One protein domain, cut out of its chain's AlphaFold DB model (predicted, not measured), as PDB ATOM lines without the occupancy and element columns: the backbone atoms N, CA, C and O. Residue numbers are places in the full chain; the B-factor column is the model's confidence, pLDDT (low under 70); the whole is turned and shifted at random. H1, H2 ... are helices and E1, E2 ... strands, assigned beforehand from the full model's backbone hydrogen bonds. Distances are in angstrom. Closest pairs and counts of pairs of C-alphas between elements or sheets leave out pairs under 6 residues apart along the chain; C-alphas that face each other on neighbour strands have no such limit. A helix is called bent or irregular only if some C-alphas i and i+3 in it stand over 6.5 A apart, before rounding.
ATOM      1  N   ASN A   2      -6.816 -44.769  -6.129       88.19
ATOM      2  CA  ASN A   2      -6.074 -43.987  -7.118       88.19
ATOM      3  C   ASN A   2      -6.986 -43.758  -8.333       88.19
ATOM      4  O   ASN A   2      -7.605 -44.724  -8.781       88.19
ATOM      5  N   VAL A   3      -7.109 -42.522  -8.813       89.50
ATOM      6  CA  VAL A   3      -8.004 -42.143  -9.914       89.50
ATOM      7  C   VAL A   3      -7.250 -41.405 -11.017       89.50
ATOM      8  O   VAL A   3      -6.254 -40.729 -10.777       89.50
ATOM      9  N   HIS A   4      -7.741 -41.523 -12.242       89.62
ATOM     10  CA  HIS A   4      -7.319 -40.680 -13.351       89.62
ATOM     11  C   HIS A   4      -8.564 -40.358 -14.165       89.62
ATOM     12  O   HIS A   4      -9.046 -41.195 -14.924       89.62
ATOM     13  N   VAL A   5      -9.099 -39.167 -13.927       89.50
ATOM     14  CA  VAL A   5     -10.337 -38.692 -14.536       89.50
ATOM     15  C   VAL A   5     -10.066 -38.367 -15.989       89.50
ATOM     16  O   VAL A   5      -9.049 -37.752 -16.322       89.50
ATOM     17  N   SER A   6     -10.980 -38.783 -16.851       88.12
ATOM     18  CA  SER A   6     -10.821 -38.689 -18.296       88.12
ATOM     19  C   SER A   6     -10.568 -37.248 -18.745       88.12
ATOM     20  O   SER A   6     -11.159 -36.302 -18.229       88.12
ATOM     21  N   PHE A   7      -9.727 -37.052 -19.759       82.69
ATOM     22  CA  PHE A   7      -9.615 -35.747 -20.408       82.69
ATOM     23  C   PHE A   7     -10.769 -35.564 -21.403       82.69
ATOM     24  O   PHE A   7     -11.028 -36.447 -22.218       82.69
ATOM     25  N   GLY A   8     -11.471 -34.428 -21.364       83.50
ATOM     26  CA  GLY A   8     -12.632 -34.216 -22.233       83.50
ATOM     27  C   GLY A   8     -13.506 -33.028 -21.841       83.50
ATOM     28  O   GLY A   8     -13.041 -32.064 -21.220       83.50
ATOM     29  N   ALA A   9     -14.789 -33.092 -22.212       88.62
ATOM     30  CA  ALA A   9     -15.773 -32.083 -21.828       88.62
ATOM     31  C   ALA A   9     -15.837 -31.945 -20.299       88.62
ATOM     32  O   ALA A   9     -15.546 -32.874 -19.543       88.62
ATOM     33  N   LYS A  10     -16.124 -30.737 -19.814       87.31
ATOM     34  CA  LYS A  10     -16.105 -30.457 -18.371       87.31
ATOM     35  C   LYS A  10     -17.245 -31.180 -17.652       87.31
ATOM     36  O   LYS A  10     -17.060 -31.674 -16.547       87.31
ATOM     37  N   GLU A  11     -18.393 -31.261 -18.306       88.44
ATOM     38  CA  GLU A  11     -19.626 -31.869 -17.817       88.44
ATOM     39  C   GLU A  11     -19.450 -33.376 -17.595       88.44
ATOM     40  O   GLU A  11     -19.794 -33.878 -16.526       88.44
ATOM     41  N   ASP A  12     -18.828 -34.068 -18.554       90.00
ATOM     42  CA  ASP A  12     -18.534 -35.502 -18.454       90.00
ATOM     43  C   ASP A  12     -17.570 -35.792 -17.297       90.00
ATOM     44  O   ASP A  12     -17.786 -36.709 -16.505       90.00
ATOM     45  N   ARG A  13     -16.543 -34.948 -17.134       89.25
ATOM     46  CA  ARG A  13     -15.603 -35.047 -16.010       89.25
ATOM     47  C   ARG A  13     -16.292 -34.832 -14.670       89.25
ATOM     48  O   ARG A  13     -16.028 -35.575 -13.735       89.25
ATOM     49  N   HIS A  14     -17.197 -33.859 -14.558       89.25
ATOM     50  CA  HIS A  14     -17.984 -33.671 -13.336       89.25
ATOM     51  C   HIS A  14     -18.862 -34.886 -13.019       89.25
ATOM     52  O   HIS A  14     -18.961 -35.264 -11.852       89.25
ATOM     53  N   ALA A  15     -19.473 -35.515 -14.026       90.00
ATOM     54  CA  ALA A  15     -20.228 -36.749 -13.827       90.00
ATOM     55  C   ALA A  15     -19.326 -37.885 -13.308       90.00
ATOM     56  O   ALA A  15     -19.714 -38.597 -12.381       90.00
ATOM     57  N   GLU A  16     -18.099 -37.998 -13.828       92.25
ATOM     58  CA  GLU A  16     -17.094 -38.941 -13.326       92.25
ATOM     59  C   GLU A  16     -16.719 -38.645 -11.860       92.25
ATOM     60  O   GLU A  16     -16.699 -39.561 -11.039       92.25
ATOM     61  N   ILE A  17     -16.522 -37.372 -11.483       89.12
ATOM     62  CA  ILE A  17     -16.258 -36.984 -10.082       89.12
ATOM     63  C   ILE A  17     -17.405 -37.383  -9.154       89.12
ATOM     64  O   ILE A  17     -17.160 -37.882  -8.053       89.12
ATOM     65  N   LEU A  18     -18.654 -37.168  -9.572       89.69
ATOM     66  CA  LEU A  18     -19.822 -37.544  -8.776       89.69
ATOM     67  C   LEU A  18     -19.854 -39.052  -8.513       89.69
ATOM     68  O   LEU A  18     -20.111 -39.466  -7.381       89.69
ATOM     69  N   GLU A  19     -19.534 -39.861  -9.520       92.12
ATOM     70  CA  GLU A  19     -19.478 -41.313  -9.374       92.12
ATOM     71  C   GLU A  19     -18.300 -41.763  -8.495       92.12
ATOM     72  O   GLU A  19     -18.466 -42.618  -7.625       92.12
ATOM     73  N   LEU A  20     -17.127 -41.138  -8.637       91.12
ATOM     74  CA  LEU A  20     -15.977 -41.395  -7.764       91.12
ATOM     75  C   LEU A  20     -16.290 -41.080  -6.296       91.12
ATOM     76  O   LEU A  20     -15.946 -41.870  -5.416       91.12
ATOM     77  N   ASN A  21     -16.977 -39.967  -6.026       88.25
ATOM     78  CA  ASN A  21     -17.423 -39.610  -4.678       88.25
ATOM     79  C   ASN A  21     -18.428 -40.625  -4.129       88.25
ATOM     80  O   ASN A  21     -18.307 -41.043  -2.978       88.25
ATOM     81  N   ARG A  22     -19.387 -41.064  -4.953       91.88
ATOM     82  CA  ARG A  22     -20.355 -42.106  -4.587       91.88
ATOM     83  C   ARG A  22     -19.642 -43.397  -4.173       91.88
ATOM     84  O   ARG A  22     -19.905 -43.916  -3.092       91.88
ATOM     85  N   LEU A  23     -18.687 -43.863  -4.980       92.06
ATOM     86  CA  LEU A  23     -17.885 -45.058  -4.695       92.06
ATOM     87  C   LEU A  23     -17.013 -44.900  -3.443       92.06
ATOM     88  O   LEU A  23     -16.880 -45.840  -2.659       92.06
ATOM     89  N   ALA A  24     -16.421 -43.722  -3.235       89.31
ATOM     90  CA  ALA A  24     -15.616 -43.443  -2.050       89.31
ATOM     91  C   ALA A  24     -16.455 -43.492  -0.763       89.31
ATOM     92  O   ALA A  24     -16.000 -44.071   0.224       89.31
ATOM     93  N   MET A  25     -17.682 -42.958  -0.787       86.88
ATOM     94  CA  MET A  25     -18.619 -43.045   0.340       86.88
ATOM     95  C   MET A  25     -19.026 -44.493   0.625       86.88
ATOM     96  O   MET A  25     -18.900 -44.939   1.763       86.88
ATOM     97  N   GLU A  26     -19.404 -45.263  -0.400       91.06
ATOM     98  CA  GLU A  26     -19.744 -46.686  -0.236       91.06
ATOM     99  C   GLU A  26     -18.587 -47.504   0.351       91.06
ATOM    100  O   GLU A  26     -18.796 -48.422   1.146       91.06
ATOM    101  N   LEU A  27     -17.350 -47.196  -0.044       89.69
ATOM    102  CA  LEU A  27     -16.166 -47.828   0.531       89.69
ATOM    103  C   LEU A  27     -15.944 -47.387   1.975       89.69
ATOM    104  O   LEU A  27     -15.610 -48.231   2.805       89.69
ATOM    105  N   SER A  28     -16.146 -46.103   2.278       86.38
ATOM    106  CA  SER A  28     -15.989 -45.557   3.627       86.38
ATOM    107  C   SER A  28     -16.951 -46.214   4.617       86.38
ATOM    108  O   SER A  28     -16.533 -46.592   5.706       86.38
ATOM    109  N   GLU A  29     -18.206 -46.435   4.221       87.88
ATOM    110  CA  GLU A  29     -19.208 -47.130   5.042       87.88
ATOM    111  C   GLU A  29     -18.828 -48.592   5.332       87.88
ATOM    112  O   GLU A  29     -19.177 -49.139   6.376       87.88
ATOM    113  N   ARG A  30     -18.085 -49.241   4.427       87.56
ATOM    114  CA  ARG A  30     -17.694 -50.655   4.561       87.56
ATOM    115  C   ARG A  30     -16.440 -50.881   5.397       87.56
ATOM    116  O   ARG A  30     -16.286 -51.966   5.952       87.56
ATOM    117  N   VAL A  31     -15.515 -49.921   5.441       83.25
ATOM    118  CA  VAL A  31     -14.218 -50.094   6.128       83.25
ATOM    119  C   VAL A  31     -14.264 -49.788   7.629       83.25
ATOM    120  O   VAL A  31     -13.285 -50.083   8.316       83.25
ATOM    121  N   GLY A  32     -15.397 -49.280   8.131       70.25
ATOM    122  CA  GLY A  32     -15.614 -48.927   9.537       70.25
ATOM    123  C   GLY A  32     -14.920 -47.625   9.959       70.25
ATOM    124  O   GLY A  32     -14.040 -47.120   9.264       70.25
ATOM    125  N   ASP A  33     -15.295 -47.095  11.127       71.31
ATOM    126  CA  ASP A  33     -14.891 -45.751  11.585       71.31
ATOM    127  C   ASP A  33     -13.384 -45.592  11.859       71.31
ATOM    128  O   ASP A  33     -12.857 -44.479  11.861       71.31
ATOM    129  N   GLU A  34     -12.666 -46.701  12.048       70.31
ATOM    130  CA  GLU A  34     -11.222 -46.711  12.321       70.31
ATOM    131  C   GLU A  34     -10.358 -46.475  11.072       70.31
ATOM    132  O   GLU A  34      -9.141 -46.311  11.177       70.31
ATOM    133  N   ARG A  35     -10.951 -46.491   9.871       75.69
ATOM    134  CA  ARG A  35     -10.218 -46.362   8.606       75.69
ATOM    135  C   ARG A  35     -10.794 -45.237   7.765       75.69
ATOM    136  O   ARG A  35     -12.001 -45.090   7.622       75.69
ATOM    137  N   LYS A  36      -9.908 -44.455   7.152       77.81
ATOM    138  CA  LYS A  36     -10.282 -43.397   6.208       77.81
ATOM    139  C   LYS A  36     -10.003 -43.843   4.778       77.81
ATOM    140  O   LYS A  36      -8.952 -44.418   4.490       77.81
ATOM    141  N   VAL A  37     -10.937 -43.562   3.873       82.19
ATOM    142  CA  VAL A  37     -10.749 -43.755   2.432       82.19
ATOM    143  C   VAL A  37     -10.205 -42.462   1.845       82.19
ATOM    144  O   VAL A  37     -10.849 -41.423   1.914       82.19
ATOM    145  N   VAL A  38      -9.018 -42.528   1.245       83.06
ATOM    146  CA  VAL A  38      -8.417 -41.386   0.545       83.06
ATOM    147  C   VAL A  38      -8.549 -41.595  -0.958       83.06
ATOM    148  O   VAL A  38      -8.176 -42.659  -1.462       83.06
ATOM    149  N   VAL A  39      -9.049 -40.593  -1.682       85.50
ATOM    150  CA  VAL A  39      -9.057 -40.552  -3.152       85.50
ATOM    151  C   VAL A  39      -7.929 -39.632  -3.611       85.50
ATOM    152  O   VAL A  39      -7.916 -38.450  -3.282       85.50
ATOM    153  N   LEU A  40      -6.962 -40.184  -4.337       85.75
ATOM    154  CA  LEU A  40      -5.797 -39.468  -4.859       85.75
ATOM    155  C   LEU A  40      -5.700 -39.724  -6.353       85.75
ATOM    156  O   LEU A  40      -5.979 -40.834  -6.790       85.75
ATOM    157  N   GLY A  41      -5.292 -38.739  -7.139       83.44
ATOM    158  CA  GLY A  41      -5.215 -38.941  -8.575       83.44
ATOM    159  C   GLY A  41      -5.157 -37.661  -9.379       83.44
ATOM    160  O   GLY A  41      -5.193 -36.566  -8.817       83.44
ATOM    161  N   ASP A  42      -5.086 -37.828 -10.694       85.19
ATOM    162  CA  ASP A  42      -5.231 -36.730 -11.643       85.19
ATOM    163  C   ASP A  42      -6.715 -36.551 -11.966       85.19
ATOM    164  O   ASP A  42      -7.345 -37.398 -12.601       85.19
ATOM    165  N   PHE A  43      -7.290 -35.455 -11.485       85.75
ATOM    166  CA  PHE A  43      -8.697 -35.134 -11.697       85.75
ATOM    167  C   PHE A  43      -8.944 -34.428 -13.033       85.75
ATOM    168  O   PHE A  43     -10.100 -34.206 -13.394       85.75
ATOM    169  N   ASN A  44      -7.883 -34.024 -13.745       86.94
ATOM    170  CA  ASN A  44      -7.955 -33.202 -14.949       86.94
ATOM    171  C   ASN A  44      -8.872 -31.975 -14.790       86.94
ATOM    172  O   ASN A  44      -9.432 -31.481 -15.762       86.94
ATOM    173  N   LEU A  45      -9.061 -31.470 -13.571       84.00
ATOM    174  CA  LEU A  45      -9.981 -30.391 -13.227       84.00
ATOM    175  C   LEU A  45      -9.302 -29.459 -12.233       84.00
ATOM    176  O   LEU A  45      -8.463 -29.876 -11.435       84.00
ATOM    177  N   SER A  46      -9.678 -28.181 -12.271       82.31
ATOM    178  CA  SER A  46      -9.175 -27.240 -11.277       82.31
ATOM    179  C   SER A  46      -9.704 -27.606  -9.881       82.31
ATOM    180  O   SER A  46     -10.800 -28.165  -9.765       82.31
TER     181      SER A  46
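Overview. This is residues 2 to 46 of the 176 residues of an uncharacterized protein of Phytophthora fragariae (UniProt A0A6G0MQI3). One long helix, H1, makes the length of this rod-shaped model, and the stretches before and after it fold back along one side of it, where the two very short strands E1 and E2 lie side by side opposite its middle part. At one end of the rod, residues 30 to 35, of which 30 and 31 belong to H1, stick out where the backbone turns from the helix toward E2. The printed part has 45 residues with one named helix and two named strands, in the order E1, H1, E2; the sheet is E1 next to E2, parallel, and the class is mixed, helices and strands. The whole is loose, with a radius of gyration of the C-alphas of 11.9 A, and the C-alphas span 37 by 15 by 13 A.

Arrangement. Begin at E1, residues 2 to 4, and set it beside E2, residues 40 to 42: the two are parallel neighbours, with 16 degrees between their N-to-C directions. Look at the C-alphas of Val 3 and Gly 41, which face each other at 4.5 A; those of Asn 2 and Leu 40 face each other at 5.1 A. Across this pair N 3 and O 40 are 2.9 A apart, and N 42 and O 3 are 3.1 A apart, both within hydrogen-bond range. Between the two strands along the chain comes H1, residues 10 to 31, and E1, H1 and E2 form a strand-helix-strand unit, two parallel neighbour strands with a helix between them in the chain; its crossover is right-handed. In H1 every O i to N i+4 pair is within hydrogen-bond range, and the helix is not bent.

Along the chain. Find C-alpha 2 at (-6.074, -43.987, -7.118), where E1 begins; it ends at His 4. With 5 residues between E1 and H1, find C-alpha 10 at (-16.105, -30.457, -18.371), where H1 begins; from there H1 runs 31.5 A to C-alpha 31 at (-14.218, -50.094, 6.128). Eight residues then lead to Leu 40, where E2 begins, and E2 ends with C-alpha 42 at (-5.231, -36.730, -11.643).

Size, cuts and confidence. The two C-alphas farthest apart are those of Ala 9 and Glu 34, at 37.4 A, while the first and last printed C-alphas, of Asn 2 and Ser 46, are 17.5 A apart. The printed part has no cut. The link from E1 to H1 is tight, with 5 residues, and the link from H1 to E2 is short, with 8. Read the B-factor column for the model's confidence: the mean pLDDT of the printed part is 86.0, and no printed residue is under 70.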